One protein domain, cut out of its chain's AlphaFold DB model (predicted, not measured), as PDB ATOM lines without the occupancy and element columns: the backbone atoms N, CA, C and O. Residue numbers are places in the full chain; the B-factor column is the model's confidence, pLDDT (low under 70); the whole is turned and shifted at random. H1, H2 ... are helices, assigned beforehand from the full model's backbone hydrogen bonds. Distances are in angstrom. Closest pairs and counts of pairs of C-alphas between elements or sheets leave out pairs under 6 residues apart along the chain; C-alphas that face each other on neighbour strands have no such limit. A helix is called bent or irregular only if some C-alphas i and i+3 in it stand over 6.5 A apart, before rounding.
ATOM      1  N   ASP A  25     153.144 142.934 181.260       59.22
ATOM      2  CA  ASP A  25     152.406 143.165 180.009       59.22
ATOM      3  C   ASP A  25     151.025 143.806 180.255       59.22
ATOM      4  O   ASP A  25     150.576 144.687 179.518       59.22
ATOM      5  N   ASN A  26     150.373 143.412 181.352       65.94
ATOM      6  CA  ASN A  26     149.076 143.952 181.754       65.94
ATOM      7  C   ASN A  26     149.183 145.395 182.277       65.94
ATOM      8  O   ASN A  26     148.260 146.190 182.096       65.94
ATOM      9  N   ASP A  27     150.317 145.752 182.887       82.69
ATOM     10  CA  ASP A  27     150.564 147.104 183.389       82.69
ATOM     11  C   ASP A  27     150.813 148.093 182.241       82.69
ATOM     12  O   ASP A  27     150.149 149.126 182.165       82.69
ATOM     13  N   ALA A  28     151.658 147.743 181.264       83.56
ATOM     14  CA  ALA A  28     151.927 148.604 180.107       83.56
ATOM     15  C   ALA A  28     150.670 148.854 179.249       83.56
ATOM     16  O   ALA A  28     150.410 149.985 178.831       83.56
ATOM     17  N   LEU A  29     149.838 147.828 179.028       84.69
ATOM     18  CA  LEU A  29     148.563 147.976 178.312       84.69
ATOM     19  C   LEU A  29     147.540 148.807 179.096       84.69
ATOM     20  O   LEU A  29     146.787 149.586 178.505       84.69
ATOM     21  N   LYS A  30     147.513 148.680 180.426       88.44
ATOM     22  CA  LYS A  30     146.658 149.505 181.286       88.44
ATOM     23  C   LYS A  30     147.106 150.964 181.275       88.44
ATOM     24  O   LYS A  30     146.270 151.854 181.136       88.44
ATOM     25  N   GLN A  31     148.411 151.213 181.368       90.06
ATOM     26  CA  GLN A  31     148.989 152.550 181.240       90.06
ATOM     27  C   GLN A  31     148.685 153.157 179.869       90.06
ATOM     28  O   GLN A  31     148.286 154.321 179.794       90.06
ATOM     29  N   PHE A  32     148.794 152.360 178.800       91.31
ATOM     30  CA  PHE A  32     148.402 152.776 177.459       91.31
ATOM     31  C   PHE A  32     146.936 153.218 177.416       91.31
ATOM     32  O   PHE A  32     146.661 154.319 176.952       91.31
ATOM     33  N   GLU A  33     145.997 152.413 177.921       92.44
ATOM     34  CA  GLU A  33     144.570 152.763 177.881       92.44
ATOM     35  C   GLU A  33     144.243 154.015 178.695       92.44
ATOM     36  O   GLU A  33     143.518 154.885 178.208       92.44
ATOM     37  N   THR A  34     144.815 154.157 179.891       93.00
ATOM     38  CA  THR A  34     144.643 155.362 180.716       93.00
ATOM     39  C   THR A  34     145.181 156.599 179.997       93.00
ATOM     40  O   THR A  34     144.494 157.617 179.890       93.00
ATOM     41  N   CYS A  35     146.394 156.510 179.444       92.19
ATOM     42  CA  CYS A  35     147.016 157.612 178.716       92.19
ATOM     43  C   CYS A  35     146.245 157.949 177.430       92.19
ATOM     44  O   CYS A  35     146.025 159.119 177.131       92.19
ATOM     45  N   ARG A  36     145.747 156.937 176.710       94.38
ATOM     46  CA  ARG A  36     144.913 157.091 175.512       94.38
ATOM     47  C   ARG A  36     143.615 157.828 175.817       94.38
ATOM     48  O   ARG A  36     143.234 158.721 175.065       94.38
ATOM     49  N   GLN A  37     142.928 157.458 176.898       94.25
ATOM     50  CA  GLN A  37     141.697 158.125 177.325       94.25
ATOM     51  C   GLN A  37     141.954 159.591 177.686       94.25
ATOM     52  O   GLN A  37     141.212 160.460 177.228       94.25
ATOM     53  N   SER A  38     143.034 159.869 178.422       93.75
ATOM     54  CA  SER A  38     143.459 161.234 178.756       93.75
ATOM     55  C   SER A  38     143.769 162.059 177.501       93.75
ATOM     56  O   SER A  38     143.165 163.113 177.281       93.75
ATOM     57  N   ALA A  39     144.607 161.525 176.603       93.06
ATOM     58  CA  ALA A  39     144.961 162.160 175.336       93.06
ATOM     59  C   ALA A  39     143.714 162.471 174.497       93.06
ATOM     60  O   ALA A  39     143.534 163.601 174.050       93.06
ATOM     61  N   ASN A  40     142.812 161.500 174.335       94.25
ATOM     62  CA  ASN A  40     141.567 161.693 173.592       94.25
ATOM     63  C   ASN A  40     140.649 162.730 174.254       94.25
ATOM     64  O   ASN A  40     140.009 163.504 173.545       94.25
ATOM     65  N   GLY A  41     140.605 162.794 175.586       92.50
ATOM     66  CA  GLY A  41     139.870 163.828 176.316       92.50
ATOM     67  C   GLY A  41     140.403 165.234 176.030       92.50
ATOM     68  O   GLY A  41     139.623 166.151 175.760       92.50
ATOM     69  N   HIS A  42     141.727 165.404 176.024       92.12
ATOM     70  CA  HIS A  42     142.372 166.676 175.695       92.12
ATOM     71  C   HIS A  42     142.228 167.056 174.219       92.12
ATOM     72  O   HIS A  42     141.924 168.212 173.927       92.12
ATOM     73  N   LEU A  43     142.366 166.096 173.298       90.62
ATOM     74  CA  LEU A  43     142.118 166.302 171.868       90.62
ATOM     75  C   LEU A  43     140.674 166.738 171.619       90.62
ATOM     76  O   LEU A  43     140.447 167.744 170.954       90.62
ATOM     77  N   ASN A  44     139.704 166.038 172.212       90.75
ATOM     78  CA  ASN A  44     138.294 166.386 172.086       90.75
ATOM     79  C   ASN A  44     138.032 167.814 172.586       90.75
ATOM     80  O   ASN A  44     137.399 168.620 171.907       90.75
ATOM     81  N   ARG A  45     138.587 168.167 173.750       89.88
ATOM     82  CA  ARG A  45     138.455 169.514 174.310       89.88
ATOM     83  C   ARG A  45     139.095 170.580 173.408       89.88
ATOM     84  O   ARG A  45     138.462 171.598 173.146       89.88
ATOM     85  N   TYR A  46     140.296 170.327 172.889       87.94
ATOM     86  CA  TYR A  46     140.984 171.209 171.944       87.94
ATOM     87  C   TYR A  46     140.154 171.452 170.675       87.94
ATOM     88  O   TYR A  46     139.863 172.598 170.330       87.94
ATOM     89  N   PHE A  47     139.703 170.381 170.017       85.88
ATOM     90  CA  PHE A  47     138.907 170.490 168.795       85.88
ATOM     91  C   PHE A  47     137.508 171.039 169.042       85.88
ATOM     92  O   PHE A  47     136.951 171.652 168.141       85.88
ATOM     93  N   LYS A  48     136.944 170.906 170.246       85.19
ATOM     94  CA  LYS A  48     135.712 171.609 170.614       85.19
ATOM     95  C   LYS A  48     135.929 173.123 170.638       85.19
ATOM     96  O   LYS A  48     135.113 173.854 170.084       85.19
ATOM     97  N   TYR A  49     137.026 173.603 171.229       80.94
ATOM     98  CA  TYR A  49     137.314 175.040 171.272       80.94
ATOM     99  C   TYR A  49     137.538 175.640 169.877       80.94
ATOM    100  O   TYR A  49     136.990 176.706 169.600       80.94
ATOM    101  N   ILE A  50     138.240 174.924 168.993       76.12
ATOM    102  CA  ILE A  50     138.538 175.381 167.622       76.12
ATOM    103  C   ILE A  50     137.394 175.093 166.635       76.12
ATOM    104  O   ILE A  50     137.118 175.881 165.743       76.12
ATOM    105  N   GLY A  51     136.668 173.985 166.782       66.12
ATOM    106  CA  GLY A  51     135.551 173.615 165.900       66.12
ATOM    107  C   GLY A  51     134.372 174.586 165.981       66.12
ATOM    108  O   GLY A  51     133.691 174.821 164.985       66.12
ATOM    109  N   HIS A  52     134.181 175.230 167.134       53.56
ATOM    110  CA  HIS A  52     133.228 176.329 167.276       53.56
ATOM    111  C   HIS A  52     133.604 177.588 166.466       53.56
ATOM    112  O   HIS A  52     132.729 178.428 166.280       53.56
ATOM    113  N   GLU A  53     134.834 177.725 165.951       51.78
ATOM    114  CA  GLU A  53     135.190 178.820 165.029       51.78
ATOM    115  C   GLU A  53     134.608 178.620 163.620       51.78
ATOM    116  O   GLU A  53     134.420 179.589 162.891       51.78
ATOM    117  N   LYS A  54     134.307 177.375 163.215       46.38
ATOM    118  CA  LYS A  54     133.979 177.053 161.815       46.38
ATOM    119  C   LYS A  54     132.480 176.973 161.505       46.38
ATOM    120  O   LYS A  54     132.106 177.096 160.346       46.38
ATOM    121  N   ILE A  55     131.620 176.807 162.514       44.47
ATOM    122  CA  ILE A  55     130.157 176.668 162.326       44.47
ATOM    123  C   ILE A  55     129.459 178.035 162.148       44.47
ATOM    124  O   ILE A  55     128.287 178.098 161.797       44.47
ATOM    125  N   GLN A  56     130.166 179.155 162.318       45.66
ATOM    126  CA  GLN A  56     129.573 180.489 162.142       45.66
ATOM    127  C   GLN A  56     129.537 181.008 160.694       45.66
ATOM    128  O   GLN A  56     129.075 182.126 160.487       45.66
ATOM    129  N   ARG A  70     137.466 185.923 170.570       54.56
ATOM    130  CA  ARG A  70     136.952 185.098 171.658       54.56
ATOM    131  C   ARG A  70     137.873 185.366 172.843       54.56
ATOM    132  O   ARG A  70     139.087 185.347 172.690       54.56
ATOM    133  N   GLY A  71     137.292 185.732 173.985       57.41
ATOM    134  CA  GLY A  71     138.050 186.247 175.124       57.41
ATOM    135  C   GLY A  71     139.234 185.354 175.502       57.41
ATOM    136  O   GLY A  71     139.169 184.135 175.331       57.41
ATOM    137  N   SER A  72     140.278 185.980 176.056       66.19
ATOM    138  CA  SER A  72     141.541 185.369 176.513       66.19
ATOM    139  C   SER A  72     141.380 183.981 177.145       66.19
ATOM    140  O   SER A  72     142.255 183.137 176.998       66.19
ATOM    141  N   GLU A  73     140.269 183.728 177.835       76.81
ATOM    142  CA  GLU A  73     139.972 182.466 178.506       76.81
ATOM    143  C   GLU A  73     139.747 181.274 177.554       76.81
ATOM    144  O   GLU A  73     140.267 180.189 177.806       76.81
ATOM    145  N   ALA A  74     139.004 181.429 176.450       75.25
ATOM    146  CA  ALA A  74     138.766 180.324 175.512       75.25
ATOM    147  C   ALA A  74     140.056 179.937 174.775       75.25
ATOM    148  O   ALA A  74     140.367 178.751 174.641       75.25
ATOM    149  N   ASP A  75     140.839 180.942 174.388       78.75
ATOM    150  CA  ASP A  75     142.149 180.769 173.766       78.75
ATOM    151  C   ASP A  75     143.152 180.149 174.743       78.75
ATOM    152  O   ASP A  75     143.908 179.242 174.386       78.75
ATOM    153  N   GLN A  76     143.130 180.574 176.008       83.56
ATOM    154  CA  GLN A  76     143.950 179.987 177.065       83.56
ATOM    155  C   GLN A  76     143.557 178.527 177.333       83.56
ATOM    156  O   GLN A  76     144.431 177.666 177.417       83.56
ATOM    157  N   ASN A  77     142.261 178.210 177.374       84.94
ATOM    158  CA  ASN A  77     141.762 176.844 177.539       84.94
ATOM    159  C   ASN A  77     142.099 175.939 176.343       84.94
ATOM    160  O   ASN A  77     142.432 174.761 176.530       84.94
ATOM    161  N   ALA A  78     142.067 176.476 175.121       83.56
ATOM    162  CA  ALA A  78     142.513 175.774 173.923       83.56
ATOM    163  C   ALA A  78     144.019 175.479 173.986       83.56
ATOM    164  O   ALA A  78     144.421 174.331 173.788       83.56
ATOM    165  N   ARG A  79     144.844 176.468 174.357       86.62
ATOM    166  CA  ARG A  79     146.298 176.299 174.539       86.62
ATOM    167  C   ARG A  79     146.643 175.295 175.637       86.62
ATOM    168  O   ARG A  79     147.519 174.458 175.445       86.62
ATOM    169  N   LEU A  80     145.943 175.328 176.771       89.12
ATOM    170  CA  LEU A  80     146.124 174.346 177.845       89.12
ATOM    171  C   LEU A  80     145.754 172.934 177.376       89.12
ATOM    172  O   LEU A  80     146.506 171.987 177.598       89.12
ATOM    173  N   SER A  81     144.631 172.795 176.667       89.00
ATOM    174  CA  SER A  81     144.204 171.508 176.102       89.00
ATOM    175  C   SER A  81     145.200 170.985 175.068       89.00
ATOM    176  O   SER A  81     145.503 169.797 175.068       89.00
ATOM    177  N   GLN A  82     145.758 171.870 174.238       90.12
ATOM    178  CA  GLN A  82     146.812 171.546 173.281       90.12
ATOM    179  C   GLN A  82     148.077 171.043 173.983       90.12
ATOM    180  O   GLN A  82     148.582 169.979 173.635       90.12
ATOM    181  N   THR A  83     148.581 171.776 174.978       91.25
ATOM    182  CA  THR A  83     149.791 171.397 175.723       91.25
ATOM    183  C   THR A  83     149.624 170.037 176.395       91.25
ATOM    184  O   THR A  83     150.483 169.168 176.242       91.25
ATOM    185  N   ASN A  84     148.486 169.812 177.057       91.94
ATOM    186  CA  ASN A  84     148.196 168.538 177.711       91.94
ATOM    187  C   ASN A  84     148.038 167.398 176.693       91.94
ATOM    188  O   ASN A  84     148.580 166.313 176.899       91.94
ATOM    189  N   ALA A  85     147.383 167.648 175.552       90.75
ATOM    190  CA  ALA A  85     147.285 166.669 174.472       90.75
ATOM    191  C   ALA A  85     148.668 166.285 173.928       90.75
ATOM    192  O   ALA A  85     148.946 165.102 173.755       90.75
ATOM    193  N   ILE A  86     149.562 167.253 173.694       91.94
ATOM    194  CA  ILE A  86     150.937 166.979 173.249       91.94
ATOM    195  C   ILE A  86     151.677 166.142 174.293       91.94
ATOM    196  O   ILE A  86     152.329 165.163 173.932       91.94
ATOM    197  N   GLN A  87     151.582 166.515 175.571       94.94
ATOM    198  CA  GLN A  87     152.262 165.805 176.649       94.94
ATOM    199  C   GLN A  87     151.801 164.346 176.730       94.94
ATOM    200  O   GLN A  87     152.634 163.443 176.813       94.94
ATOM    201  N   ASP A  88     150.495 164.104 176.654       93.44
ATOM    202  CA  ASP A  88     149.949 162.752 176.710       93.44
ATOM    203  C   ASP A  88     150.241 161.956 175.435       93.44
ATOM    204  O   ASP A  88     150.586 160.783 175.524       93.44
ATOM    205  N   LEU A  89     150.228 162.578 174.254       93.69
ATOM    206  CA  LEU A  89     150.655 161.916 173.017       93.69
ATOM    207  C   LEU A  89     152.141 161.514 173.055       93.69
ATOM    208  O   LEU A  89     152.496 160.445 172.565       93.69
ATOM    209  N   VAL A  90     153.013 162.332 173.654       93.62
ATOM    210  CA  VAL A  90     154.433 161.987 173.845       93.62
ATOM    211  C   VAL A  90     154.588 160.811 174.812       93.62
ATOM    212  O   VAL A  90     155.333 159.876 174.515       93.62
ATOM    213  N   LYS A  91     153.859 160.813 175.937       93.94
ATOM    214  CA  LYS A  91     153.827 159.663 176.858       93.94
ATOM    215  C   LYS A  91     153.331 158.403 176.149       93.94
ATOM    216  O   LYS A  91     153.904 157.333 176.324       93.94
ATOM    217  N   LEU A  92     152.310 158.537 175.308       92.88
ATOM    218  CA  LEU A  92     151.733 157.428 174.566       92.88
ATOM    219  C   LEU A  92     152.710 156.853 173.526       92.88
ATOM    220  O   LEU A  92     152.788 155.634 173.398       92.88
ATOM    221  N   ASP A  93     153.516 157.680 172.846       93.44
ATOM    222  CA  ASP A  93     154.609 157.192 171.980       93.44
ATOM    223  C   ASP A  93     155.656 156.393 172.772       93.44
ATOM    224  O   ASP A  93     156.121 155.350 172.307       93.44
ATOM    225  N   ALA A  94     155.995 156.841 173.987       92.06
ATOM    226  CA  ALA A  94     156.932 156.135 174.856       92.06
ATOM    227  C   ALA A  94     156.382 154.771 175.313       92.06
ATOM    228  O   ALA A  94     157.083 153.764 175.193       92.06
ATOM    229  N   ILE A  95     155.119 154.715 175.753       91.25
ATOM    230  CA  ILE A  95     154.452 153.465 176.158       91.25
ATOM    231  C   ILE A  95     154.352 152.499 174.969       91.25
ATOM    232  O   ILE A  95     154.683 151.323 175.100       91.25
ATOM    233  N   LEU A  96     153.971 152.983 173.781       91.12
ATOM    234  CA  LEU A  96     153.947 152.160 172.565       91.12
ATOM    235  C   LEU A  96     155.336 151.604 172.223       91.12
ATOM    236  O   LEU A  96     155.451 150.452 171.804       91.12
ATOM    237  N   GLY A  97     156.393 152.393 172.436       90.06
ATOM    238  CA  GLY A  97     157.776 151.939 172.308       90.06
ATOM    239  C   GLY A  97     158.129 150.812 173.283       90.06
ATOM    240  O   GLY A  97     158.737 149.824 172.870       90.06
ATOM    241  N   GLN A  98     157.707 150.924 174.544       89.69
ATOM    242  CA  GLN A  98     157.924 149.893 175.565       89.69
ATOM    243  C   GLN A  98     157.193 148.590 175.226       89.69
ATOM    244  O   GLN A  98     157.827 147.536 175.212       89.69
ATOM    245  N   ILE A  99     155.905 148.664 174.867       86.38
ATOM    246  CA  ILE A  99     155.114 147.486 174.469       86.38
ATOM    247  C   ILE A  99     155.764 146.814 173.255       86.38
ATOM    248  O   ILE A  99     156.019 145.612 173.266       86.38
ATOM    249  N   LYS A 100     156.133 147.595 172.231       88.38
ATOM    250  CA  LYS A 100     156.808 147.076 171.034       88.38
ATOM    251  C   LYS A 100     158.114 146.354 171.373       88.38
ATOM    252  O   LYS A 100     158.395 145.297 170.810       88.38
ATOM    253  N   GLN A 101     158.924 146.920 172.266       87.44
ATOM    254  CA  GLN A 101     160.188 146.312 172.675       87.44
ATOM    255  C   GLN A 101     159.956 145.019 173.463       87.44
ATOM    256  O   GLN A 101     160.625 144.021 173.204       87.44
ATOM    257  N   GLN A 102     158.989 145.013 174.380       83.88
ATOM    258  CA  GLN A 102     158.625 143.836 175.166       83.88
ATOM    259  C   GLN A 102     158.143 142.685 174.273       83.88
ATOM    260  O   GLN A 102     158.636 141.562 174.391       83.88
ATOM    261  N   GLU A 103     157.235 142.960 173.335       82.69
ATOM    262  CA  GLU A 103     156.715 141.953 172.404       82.69
ATOM    263  C   GLU A 103     157.807 141.413 171.475       82.69
ATOM    264  O   GLU A 103     157.885 140.205 171.237       82.69
ATOM    265  N   ARG A 104     158.702 142.284 170.991       84.69
ATOM    266  CA  ARG A 104     159.841 141.872 170.160       84.69
ATOM    267  C   ARG A 104     160.812 140.980 170.929       84.69
ATOM    268  O   ARG A 104     161.256 139.968 170.383       84.69
ATOM    269  N   SER A 105     161.126 141.323 172.177       82.56
ATOM    270  CA  SER A 105     161.984 140.509 173.044       82.56
ATOM    271  C   SER A 105     161.370 139.134 173.306       82.56
ATOM    272  O   SER A 105     162.068 138.130 173.190       82.56
ATOM    273  N   TYR A 106     160.060 139.068 173.568       79.50
ATOM    274  CA  TYR A 106     159.337 137.807 173.763       79.50
ATOM    275  C   TYR A 106     159.409 136.901 172.526       79.50
ATOM    276  O   TYR A 106     159.781 135.733 172.629       79.50
ATOM    277  N   ILE A 107     159.119 137.444 171.339       78.06
ATOM    278  CA  ILE A 107     159.192 136.679 170.083       78.06
ATOM    279  C   ILE A 107     160.619 136.195 169.826       78.06
ATOM    280  O   ILE A 107     160.811 135.039 169.464       78.06
ATOM    281  N   THR A 108     161.619 137.050 170.048       80.19
ATOM    282  CA  THR A 108     163.032 136.696 169.833       80.19
ATOM    283  C   THR A 108     163.493 135.599 170.796       80.19
ATOM    284  O   THR A 108     164.231 134.709 170.388       80.19
ATOM    285  N   ALA A 109     163.032 135.626 172.050       77.00
ATOM    286  CA  ALA A 109     163.386 134.624 173.051       77.00
ATOM    287  C   ALA A 109     162.742 133.257 172.775       77.00
ATOM    288  O   ALA A 109     163.370 132.225 172.992       77.00
ATOM    289  N   ILE A 110     161.493 133.237 172.296       71.12
ATOM    290  CA  ILE A 110     160.713 131.996 172.179       71.12
ATOM    291  C   ILE A 110     160.788 131.391 170.776       71.12
ATOM    292  O   ILE A 110     160.792 130.171 170.650       71.12
ATOM    293  N   SER A 111     160.923 132.196 169.719       69.62
ATOM    294  CA  SER A 111     161.020 131.710 168.334       69.62
ATOM    295  C   SER A 111     162.026 130.559 168.127       69.62
ATOM    296  O   SER A 111     161.619 129.550 167.544       69.62
ATOM    297  N   PRO A 112     163.280 130.628 168.619       69.38
ATOM    298  CA  PRO A 112     164.242 129.539 168.445       69.38
ATOM    299  C   PRO A 112     163.953 128.312 169.322       69.38
ATOM    300  O   PRO A 112     164.439 127.231 169.012       69.38
ATOM    301  N   LEU A 113     163.153 128.445 170.388       66.62
ATOM    302  CA  LEU A 113     162.760 127.327 171.254       66.62
ATOM    303  C   LEU A 113     161.629 126.489 170.639       66.62
ATOM    304  O   LEU A 113     161.560 125.288 170.876       66.62
ATOM    305  N   ILE A 114     160.767 127.090 169.816       66.25
ATOM    306  CA  ILE A 114     159.598 126.404 169.239       66.25
ATOM    307  C   ILE A 114     160.001 125.387 168.186       66.25
ATOM    308  O   ILE A 114     159.429 124.310 168.155       66.25
ATOM    309  N   VAL A 115     160.949 125.709 167.304       66.62
ATOM    310  CA  VAL A 115     161.337 124.819 166.196       66.62
ATOM    311  C   VAL A 115     161.817 123.450 166.708       66.62
ATOM    312  O   VAL A 115     161.238 122.441 166.296       66.62
ATOM    313  N   PRO A 116     162.786 123.365 167.643       66.69
ATOM    314  CA  PRO A 116     163.185 122.089 168.225       66.69
ATOM    315  C   PRO A 116     162.085 121.479 169.103       66.69
ATOM    316  O   PRO A 116     161.913 120.266 169.077       66.69
ATOM    317  N   TRP A 117     161.296 122.278 169.831       67.06
ATOM    318  CA  TRP A 117     160.215 121.747 170.670       67.06
ATOM    319  C   TRP A 117     159.092 121.100 169.852       67.06
ATOM    320  O   TRP A 117     158.647 120.002 170.166       67.06
ATOM    321  N   MET A 118     158.686 121.734 168.752       65.69
ATOM    322  CA  MET A 118     157.719 121.190 167.800       65.69
ATOM    323  C   MET A 118     158.279 119.941 167.126       65.69
ATOM    324  O   MET A 118     157.574 118.940 167.048       65.69
ATOM    325  N   ALA A 119     159.550 119.952 166.711       65.31
ATOM    326  CA  ALA A 119     160.201 118.759 166.173       65.31
ATOM    327  C   ALA A 119     160.176 117.600 167.184       65.31
ATOM    328  O   ALA A 119     159.829 116.483 166.811       65.31
ATOM    329  N   ILE A 120     160.440 117.860 168.469       65.25
ATOM    330  CA  ILE A 120     160.333 116.858 169.541       65.25
ATOM    331  C   ILE A 120     158.884 116.379 169.676       65.25
ATOM    332  O   ILE A 120     158.652 115.180 169.607       65.25
ATOM    333  N   CYS A 121     157.894 117.269 169.779       62.19
ATOM    334  CA  CYS A 121     156.480 116.886 169.882       62.19
ATOM    335  C   CYS A 121     155.969 116.066 168.680       62.19
ATOM    336  O   CYS A 121     155.119 115.197 168.871       62.19
ATOM    337  N   PHE A 122     156.484 116.302 167.468       64.12
ATOM    338  CA  PHE A 122     156.111 115.552 166.262       64.12
ATOM    339  C   PHE A 122     156.897 114.247 166.070       64.12
ATOM    340  O   PHE A 122     156.368 113.310 165.477       64.12
ATOM    341  N   THR A 123     158.126 114.149 166.585       63.56
ATOM    342  CA  THR A 123     158.971 112.939 166.480       63.56
ATOM    343  C   THR A 123     158.783 111.967 167.645       63.56
ATOM    344  O   THR A 123     158.902 110.757 167.450       63.56
ATOM    345  N   LEU A 124     158.411 112.454 168.835       57.69
ATOM    346  CA  LEU A 124     158.143 111.625 170.018       57.69
ATOM    347  C   LEU A 124     157.138 110.487 169.753       57.69
ATOM    348  O   LEU A 124     157.407 109.366 170.178       57.69
ATOM    349  N   PRO A 125     156.024 110.701 169.020       57.22
ATOM    350  CA  PRO A 125     155.070 109.640 168.721       57.22
ATOM    351  C   PRO A 125     155.653 108.506 167.869       57.22
ATOM    352  O   PRO A 125     155.132 107.398 167.936       57.22
ATOM    353  N   HIS A 126     156.685 108.777 167.061       53.53
ATOM    354  CA  HIS A 126     157.302 107.791 166.167       53.53
ATOM    355  C   HIS A 126     158.387 106.961 166.865       53.53
ATOM    356  O   HIS A 126     158.568 105.798 166.525       53.53
ATOM    357  N   VAL A 127     159.071 107.519 167.870       52.50
ATOM    358  CA  VAL A 127     160.135 106.814 168.611       52.50
ATOM    359  C   VAL A 127     159.571 105.970 169.762       52.50
ATOM    360  O   VAL A 127     160.133 104.937 170.107       52.50
ATOM    361  N   THR A 128     158.425 106.346 170.339       50.81
ATOM    362  CA  THR A 128     157.829 105.626 171.480       50.81
ATOM    363  C   THR A 128     156.871 104.493 171.089       50.81
ATOM    364  O   THR A 128     156.026 104.108 171.895       50.81
ATOM    365  N   LEU A 129     156.961 103.942 169.874       47.34
ATOM    366  CA  LEU A 129     156.134 102.803 169.437       47.34
ATOM    367  C   LEU A 129     156.504 101.475 170.145       47.34
ATOM    368  O   LEU A 129     155.971 100.428 169.797       47.34
ATOM    369  N   GLN A 130     157.403 101.499 171.140       50.53
ATOM    370  CA  GLN A 130     157.879 100.303 171.847       50.53
ATOM    371  C   GLN A 130     157.553 100.264 173.354       50.53
ATOM    372  O   GLN A 130     158.022  99.378 174.062       50.53
ATOM    373  N   GLY A 131     156.719 101.174 173.863       51.41
ATOM    374  CA  GLY A 131     156.212 101.089 175.236       51.41
ATOM    375  C   GLY A 131     155.329 102.279 175.578       51.41
ATOM    376  O   GLY A 131     155.831 103.398 175.605       51.41
ATOM    377  N   ASP A 132     154.035 102.027 175.791       57.78
ATOM    378  CA  ASP A 132     152.960 103.020 175.915       57.78
ATOM    379  C   ASP A 132     153.308 104.213 176.825       57.78
ATOM    380  O   ASP A 132     153.181 104.130 178.052       57.78
ATOM    381  N   PRO A 133     153.655 105.385 176.258       52.34
ATOM    382  CA  PRO A 133     153.497 106.629 176.982       52.34
ATOM    383  C   PRO A 133     152.007 106.968 176.962       52.34
ATOM    384  O   PRO A 133     151.396 107.059 175.893       52.34
ATOM    385  N   SER A 134     151.424 107.143 178.148       56.56
ATOM    386  CA  SER A 134     149.992 107.383 178.330       56.56
ATOM    387  C   SER A 134     149.460 108.438 177.348       56.56
ATOM    388  O   SER A 134     150.040 109.508 177.165       56.56
ATOM    389  N   VAL A 135     148.329 108.136 176.706       53.66
ATOM    390  CA  VAL A 135     147.632 109.000 175.730       53.66
ATOM    391  C   VAL A 135     147.470 110.443 176.243       53.66
ATOM    392  O   VAL A 135     147.578 111.401 175.479       53.66
ATOM    393  N   PHE A 136     147.325 110.609 177.560       54.38
ATOM    394  CA  PHE A 136     147.278 111.897 178.249       54.38
ATOM    395  C   PHE A 136     148.546 112.750 178.089       54.38
ATOM    396  O   PHE A 136     148.438 113.964 177.923       54.38
ATOM    397  N   PHE A 137     149.739 112.146 178.079       56.16
ATOM    398  CA  PHE A 137     151.000 112.866 177.872       56.16
ATOM    399  C   PHE A 137     151.113 113.410 176.439       56.16
ATOM    400  O   PHE A 137     151.527 114.551 176.237       56.16
ATOM    401  N   LYS A 138     150.662 112.636 175.439       57.12
ATOM    402  CA  LYS A 138     150.617 113.075 174.032       57.12
ATOM    403  C   LYS A 138     149.625 114.229 173.830       57.12
ATOM    404  O   LYS A 138     149.972 115.224 173.202       57.12
ATOM    405  N   ILE A 139     148.424 114.132 174.408       59.38
ATOM    406  CA  ILE A 139     147.393 115.183 174.310       59.38
ATOM    407  C   ILE A 139     147.842 116.471 175.023       59.38
ATOM    408  O   ILE A 139     147.661 117.566 174.487       59.38
ATOM    409  N   GLY A 140     148.464 116.356 176.201       59.81
ATOM    410  CA  GLY A 140     148.967 117.503 176.963       59.81
ATOM    411  C   GLY A 140     150.124 118.242 176.279       59.81
ATOM    412  O   GLY A 140     150.159 119.471 176.282       59.81
ATOM    413  N   ALA A 141     151.050 117.516 175.643       62.75
ATOM    414  CA  ALA A 141     152.166 118.130 174.922       62.75
ATOM    415  C   ALA A 141     151.700 118.911 173.678       62.75
ATOM    416  O   ALA A 141     152.152 120.032 173.440       62.75
ATOM    417  N   VAL A 142     150.753 118.350 172.917       65.00
ATOM    418  CA  VAL A 142     150.190 118.995 171.720       65.00
ATOM    419  C   VAL A 142     149.379 120.244 172.087       65.00
ATOM    420  O   VAL A 142     149.514 121.275 171.425       65.00
ATOM    421  N   SER A 143     148.584 120.201 173.162       73.31
ATOM    422  CA  SER A 143     147.794 121.363 173.597       73.31
ATOM    423  C   SER A 143     148.670 122.510 174.116       73.31
ATOM    424  O   SER A 143     148.420 123.671 173.782       73.31
ATOM    425  N   GLY A 144     149.741 122.202 174.855       71.94
ATOM    426  CA  GLY A 144     150.714 123.194 175.318       71.94
ATOM    427  C   GLY A 144     151.443 123.889 174.164       71.94
ATOM    428  O   GLY A 144     151.560 125.114 174.150       71.94
ATOM    429  N   ALA A 145     151.863 123.126 173.151       70.56
ATOM    430  CA  ALA A 145     152.490 123.676 171.952       70.56
ATOM    431  C   ALA A 145     151.543 124.613 171.179       70.56
ATOM    432  O   ALA A 145     151.940 125.705 170.765       70.56
ATOM    433  N   PHE A 146     150.270 124.226 171.050       74.31
ATOM    434  CA  PHE A 146     149.254 125.052 170.403       74.31
ATOM    435  C   PHE A 146     148.998 126.361 171.167       74.31
ATOM    436  O   PHE A 146     148.894 127.422 170.551       74.31
ATOM    437  N   ALA A 147     148.965 126.319 172.502       78.06
ATOM    438  CA  ALA A 147     148.806 127.513 173.331       78.06
ATOM    439  C   ALA A 147     149.964 128.513 173.147       78.06
ATOM    440  O   ALA A 147     149.722 129.711 172.995       78.06
ATOM    441  N   ILE A 148     151.211 128.030 173.099       75.88
ATOM    442  CA  ILE A 148     152.396 128.874 172.866       75.88
ATOM    443  C   ILE A 148     152.361 129.476 171.453       75.88
ATOM    444  O   ILE A 148     152.569 130.680 171.286       75.88
ATOM    445  N   ALA A 149     152.039 128.672 170.434       73.69
ATOM    446  CA  ALA A 149     151.903 129.152 169.060       73.69
ATOM    447  C   ALA A 149     150.817 130.236 168.943       73.69
ATOM    448  O   ALA A 149     151.056 131.298 168.363       73.69
ATOM    449  N   ALA A 150     149.651 130.021 169.561       77.62
ATOM    450  CA  ALA A 150     148.571 131.002 169.602       77.62
ATOM    451  C   ALA A 150     148.994 132.307 170.305       77.62
ATOM    452  O   ALA A 150     148.682 133.397 169.818       77.62
ATOM    453  N   GLN A 151     149.744 132.225 171.413       81.00
ATOM    454  CA  GLN A 151     150.284 133.403 172.104       81.00
ATOM    455  C   GLN A 151     151.245 134.207 171.219       81.00
ATOM    456  O   GLN A 151     151.168 135.435 171.190       81.00
ATOM    457  N   LEU A 152     152.105 133.544 170.449       78.44
ATOM    458  CA  LEU A 152     153.042 134.218 169.548       78.44
ATOM    459  C   LEU A 152     152.359 134.873 168.361       78.44
ATOM    460  O   LEU A 152     152.679 136.014 168.036       78.44
ATOM    461  N   VAL A 153     151.388 134.191 167.750       77.88
ATOM    462  CA  VAL A 153     150.561 134.783 166.692       77.88
ATOM    463  C   VAL A 153     149.860 136.029 167.225       77.88
ATOM    464  O   VAL A 153     149.898 137.079 166.585       77.88
ATOM    465  N   ARG A 154     149.293 135.960 168.437       81.38
ATOM    466  CA  ARG A 154     148.663 137.114 169.087       81.38
ATOM    467  C   ARG A 154     149.650 138.267 169.285       81.38
ATOM    468  O   ARG A 154     149.329 139.390 168.908       81.38
ATOM    469  N   LYS A 155     150.848 137.999 169.809       80.56
ATOM    470  CA  LYS A 155     151.904 139.005 170.022       80.56
ATOM    471  C   LYS A 155     152.403 139.621 168.714       80.56
ATOM    472  O   LYS A 155     152.604 140.827 168.624       80.56
ATOM    473  N   PHE A 156     152.528 138.819 167.661       75.62
ATOM    474  CA  PHE A 156     152.905 139.306 166.336       75.62
ATOM    475  C   PHE A 156     151.829 140.219 165.729       75.62
ATOM    476  O   PHE A 156     152.132 141.268 165.157       75.62
ATOM    477  N   LEU A 157     150.552 139.856 165.891       78.94
ATOM    478  CA  LEU A 157     149.434 140.704 165.482       78.94
ATOM    479  C   LEU A 157     149.389 142.014 166.283       78.94
ATOM    480  O   LEU A 157     149.104 143.061 165.697       78.94
ATOM    481  N   GLN A 158     149.708 141.988 167.581       80.69
ATOM    482  CA  GLN A 158     149.819 143.198 168.408       80.69
ATOM    483  C   GLN A 158     150.918 144.141 167.891       80.69
ATOM    484  O   GLN A 158     150.625 145.305 167.604       80.69
ATOM    485  N   LEU A 159     152.124 143.633 167.604       81.31
ATOM    486  CA  LEU A 159     153.211 144.410 166.985       81.31
ATOM    487  C   LEU A 159     152.791 145.089 165.674       81.31
ATOM    488  O   LEU A 159     153.153 146.245 165.407       81.31
ATOM    489  N   ARG A 160     152.009 144.377 164.851       82.31
ATOM    490  CA  ARG A 160     151.490 144.900 163.582       82.31
ATOM    491  C   ARG A 160     150.523 146.067 163.797       82.31
ATOM    492  O   ARG A 160     150.543 146.996 162.995       82.31
ATOM    493  N   LYS A 161     149.722 146.055 164.871       85.69
ATOM    494  CA  LYS A 161     148.812 147.157 165.241       85.69
ATOM    495  C   LYS A 161     149.546 148.353 165.864       85.69
ATOM    496  O   LYS A 161     149.163 149.495 165.619       85.69
ATOM    497  N   ILE A 162     150.617 148.119 166.630       87.50
ATOM    498  CA  ILE A 162     151.361 149.185 167.326       87.50
ATOM    499  C   ILE A 162     152.046 150.137 166.343       87.50
ATOM    500  O   ILE A 162     152.009 151.347 166.531       87.50
ATOM    501  N   THR A 163     152.647 149.616 165.274       87.62
ATOM    502  CA  THR A 163     153.419 150.429 164.316       87.62
ATOM    503  C   THR A 163     152.608 151.553 163.640       87.62
ATOM    504  O   THR A 163     153.049 152.705 163.703       87.62
ATOM    505  N   PRO A 164     151.434 151.299 163.024       89.00
ATOM    506  CA  PRO A 164     150.622 152.366 162.435       89.00
ATOM    507  C   PRO A 164     150.081 153.333 163.494       89.00
ATOM    508  O   PRO A 164     150.049 154.541 163.264       89.00
ATOM    509  N   LEU A 165     149.721 152.831 164.680       90.56
ATOM    510  CA  LEU A 165     149.249 153.670 165.779       90.56
ATOM    511  C   LEU A 165     150.345 154.621 166.275       90.56
ATOM    512  O   LEU A 165     150.110 155.812 166.460       90.56
ATOM    513  N   GLN A 166     151.567 154.116 166.412       91.56
ATOM    514  CA  GLN A 166     152.730 154.903 166.791       91.56
ATOM    515  C   GLN A 166     153.040 155.984 165.747       91.56
ATOM    516  O   GLN A 166     153.310 157.135 166.092       91.56
ATOM    517  N   HIS A 167     152.935 155.648 164.458       91.50
ATOM    518  CA  HIS A 167     153.068 156.634 163.388       91.50
ATOM    519  C   HIS A 167     151.980 157.716 163.480       91.50
ATOM    520  O   HIS A 167     152.284 158.901 163.317       91.50
ATOM    521  N   LYS A 168     150.725 157.343 163.764       91.75
ATOM    522  CA  LYS A 168     149.618 158.294 163.953       91.75
ATOM    523  C   LYS A 168     149.914 159.270 165.093       91.75
ATOM    524  O   LYS A 168     149.833 160.482 164.904       91.75
ATOM    525  N   VAL A 169     150.338 158.753 166.243       92.38
ATOM    526  CA  VAL A 169     150.665 159.540 167.444       92.38
ATOM    527  C   VAL A 169     151.809 160.514 167.174       92.38
ATOM    528  O   VAL A 169     151.675 161.710 167.428       92.38
ATOM    529  N   ARG A 170     152.902 160.047 166.562       92.88
ATOM    530  CA  ARG A 170     154.027 160.909 166.160       92.88
ATOM    531  C   ARG A 170     153.617 161.970 165.144       92.88
ATOM    532  O   ARG A 170     154.084 163.106 165.222       92.88
ATOM    533  N   GLY A 171     152.747 161.607 164.202       91.25
ATOM    534  CA  GLY A 171     152.173 162.530 163.227       91.25
ATOM    535  C   GLY A 171     151.387 163.652 163.902       91.25
ATOM    536  O   GLY A 171     151.594 164.817 163.571       91.25
ATOM    537  N   LEU A 172     150.560 163.318 164.896       90.75
ATOM    538  CA  LEU A 172     149.812 164.300 165.681       90.75
ATOM    539  C   LEU A 172     150.737 165.203 166.493       90.75
ATOM    540  O   LEU A 172     150.616 166.420 166.396       90.75
ATOM    541  N   VAL A 173     151.709 164.644 167.223       92.19
ATOM    542  CA  VAL A 173     152.700 165.441 167.972       92.19
ATOM    543  C   VAL A 173     153.393 166.443 167.051       92.19
ATOM    544  O   VAL A 173     153.516 167.617 167.396       92.19
ATOM    545  N   ARG A 174     153.821 166.004 165.863       91.38
ATOM    546  CA  ARG A 174     154.457 166.881 164.873       91.38
ATOM    547  C   ARG A 174     153.500 167.959 164.371       91.38
ATOM    548  O   ARG A 174     153.890 169.119 164.313       91.38
ATOM    549  N   ALA A 175     152.262 167.597 164.043       88.12
ATOM    550  CA  ALA A 175     151.265 168.548 163.565       88.12
ATOM    551  C   ALA A 175     150.957 169.634 164.606       88.12
ATOM    552  O   ALA A 175     150.846 170.807 164.257       88.12
ATOM    553  N   PHE A 176     150.879 169.259 165.884       88.19
ATOM    554  CA  PHE A 176     150.702 170.201 166.983       88.19
ATOM    555  C   PHE A 176     151.917 171.108 167.187       88.19
ATOM    556  O   PHE A 176     151.745 172.318 167.310       88.19
ATOM    557  N   LYS A 177     153.134 170.547 167.206       87.38
ATOM    558  CA  LYS A 177     154.374 171.326 167.374       87.38
ATOM    559  C   LYS A 177     154.597 172.321 166.238       87.38
ATOM    560  O   LYS A 177     155.054 173.428 166.486       87.38
ATOM    561  N   ASN A 178     154.249 171.934 165.015       87.62
ATOM    562  CA  ASN A 178     154.429 172.770 163.832       87.62
ATOM    563  C   ASN A 178     153.268 173.754 163.612       87.62
ATOM    564  O   ASN A 178     153.290 174.498 162.637       87.62
ATOM    565  N   GLY A 179     152.224 173.728 164.451       80.50
ATOM    566  CA  GLY A 179     151.027 174.554 164.264       80.50
ATOM    567  C   GLY A 179     150.235 174.228 162.989       80.50
ATOM    568  O   GLY A 179     149.405 175.017 162.558       80.50
ATOM    569  N   THR A 180     150.477 173.070 162.367       81.69
ATOM    570  CA  THR A 180     149.803 172.648 161.127       81.69
ATOM    571  C   THR A 180     148.524 171.861 161.394       81.69
ATOM    572  O   THR A 180     147.879 171.386 160.456       81.69
ATOM    573  N   ILE A 181     148.183 171.645 162.666       79.62
ATOM    574  CA  ILE A 181     146.939 170.990 163.044       79.62
ATOM    575  C   ILE A 181     145.770 171.919 162.680       79.62
ATOM    576  O   ILE A 181     145.692 173.065 163.109       79.62
ATOM    577  N   ARG A 182     144.884 171.430 161.816       71.81
ATOM    578  CA  ARG A 182     143.626 172.093 161.448       71.81
ATOM    579  C   ARG A 182     142.473 171.267 161.995       71.81
ATOM    580  O   ARG A 182     142.686 170.115 162.375       71.81
ATOM    581  N   TYR A 183     141.266 171.832 161.996       64.56
ATOM    582  CA  TYR A 183     140.059 171.043 162.229       64.56
ATOM    583  C   TYR A 183     140.076 169.806 161.319       64.56
ATOM    584  O   TYR A 183     140.226 169.930 160.100       64.56
ATOM    585  N   ARG A 184     139.981 168.634 161.939       68.50
ATOM    586  CA  ARG A 184     139.896 167.318 161.307       68.50
ATOM    587  C   ARG A 184     138.729 166.578 161.931       68.50
ATOM    588  O   ARG A 184     138.316 166.923 163.039       68.50
ATOM    589  N   ASP A 185     138.240 165.569 161.228       71.19
ATOM    590  CA  ASP A 185     137.265 164.656 161.804       71.19
ATOM    591  C   ASP A 185     137.821 164.065 163.113       71.19
ATOM    592  O   ASP A 185     139.004 163.716 163.209       71.19
ATOM    593  N   MET A 186     136.969 163.987 164.134       74.00
ATOM    594  CA  MET A 186     137.323 163.410 165.428       74.00
ATOM    595  C   MET A 186     137.801 161.966 165.264       74.00
ATOM    596  O   MET A 186     138.756 161.558 165.926       74.00
ATOM    597  N   GLU A 187     137.217 161.214 164.332       78.31
ATOM    598  CA  GLU A 187     137.621 159.833 164.055       78.31
ATOM    599  C   GLU A 187     139.065 159.740 163.533       78.31
ATOM    600  O   GLU A 187     139.833 158.838 163.898       78.31
ATOM    601  N   GLU A 188     139.500 160.731 162.750       80.06
ATOM    602  CA  GLU A 188     140.863 160.786 162.230       80.06
ATOM    603  C   GLU A 188     141.891 161.106 163.314       80.06
ATOM    604  O   GLU A 188     143.013 160.601 163.252       80.06
ATOM    605  N   VAL A 189     141.549 161.920 164.313       83.38
ATOM    606  CA  VAL A 189     142.501 162.381 165.342       83.38
ATOM    607  C   VAL A 189     142.497 161.520 166.600       83.38
ATOM    608  O   VAL A 189     143.524 161.435 167.274       83.38
ATOM    609  N   MET A 190     141.392 160.838 166.906       89.12
ATOM    610  CA  MET A 190     141.290 160.000 168.096       89.12
ATOM    611  C   MET A 190     142.209 158.781 168.021       89.12
ATOM    612  O   MET A 190     142.329 158.096 167.001       89.12
TER     613      MET A 190
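Overview. This is residues 25 to 56 and 70 to 190 of the 195 residues of an uncharacterized protein of Fusarium odoratissimum NRRL 54006 (UniProt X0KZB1). A long, thin rod of helices: the bent helix H2 runs along most of its length and H3 folds back beside it, while H1 packs on the arm H2a. The other arm, H2b, and H3 make a helical hairpin whose tip, residues 126 to 132, sticks out free. The 153 printed residues hold four named helices, H1 to H4 in chain order, and no named strand: all helix, mostly aligned packing. The whole is extended, with a radius of gyration of the C-alphas of 24.5 A and spans of 88 by 23 by 23 A.

Arrangement. H1, residues 25 to 51, touches H2a, residues 72 to 109, opposite ways at a shallow tilt of 27 degrees; the closest C-alphas, of His 42 and Ala 85, are 5.1 A apart. By its hydrogen bonds H2, residues 72 to 127, was assigned as one helix, but it is bent: C-alphas 109 and 112 are 6.9 A apart, and H2a and H2b, residues 112 to 127, stand at a steep tilt of 39 degrees. H3, residues 135 to 177, touches H2a opposite ways at a shallow tilt of 32 degrees, closest at the C-alphas of Ile 86 and Val 173, 5.8 A. In the hairpin, residues 118 to 125 of H2b touch residues 138 to 145 of H3, closest at the C-alphas of Cys 121 and Ala 141, 6.7 A. H4, residues 186 to 189, only just touches H1, with 3 pairs of C-alphas within 8 A, the closest those of Asn 44 and Met 186, 7.4 A. H1 and H3 are apart. Every O i to N i+4 pair is within hydrogen-bond range in H1 and H2a, 9 of 12 in H2b and 37 of 39 in H3; H4 is too short for one.

Along the chain. H1 begins at C-alpha 25 (152.406, 143.165, 180.009) and is 37.6 A long. H2a measures 55.4 A, H2b 23.1 A and H3 63.2 A. H3 is neither bent nor irregular, but only just: C-alphas 161 and 164 are 6.2 A apart. H4, 5.3 A, ends at C-alpha 189 (142.501, 162.381, 165.342).

Size, cuts and confidence. The C-alphas farthest apart, of Gly 71 and Gln 130, are 88.3 A apart. Residues 57 to 69 are cut out, and C-alphas 56 and 70 are 12.9 A apart across the cut. The links H2 to H3 and H3 to H4 are short. Mean pLDDT of the printed part is 77.7; 45 residues are under 70, among them 111 to 142.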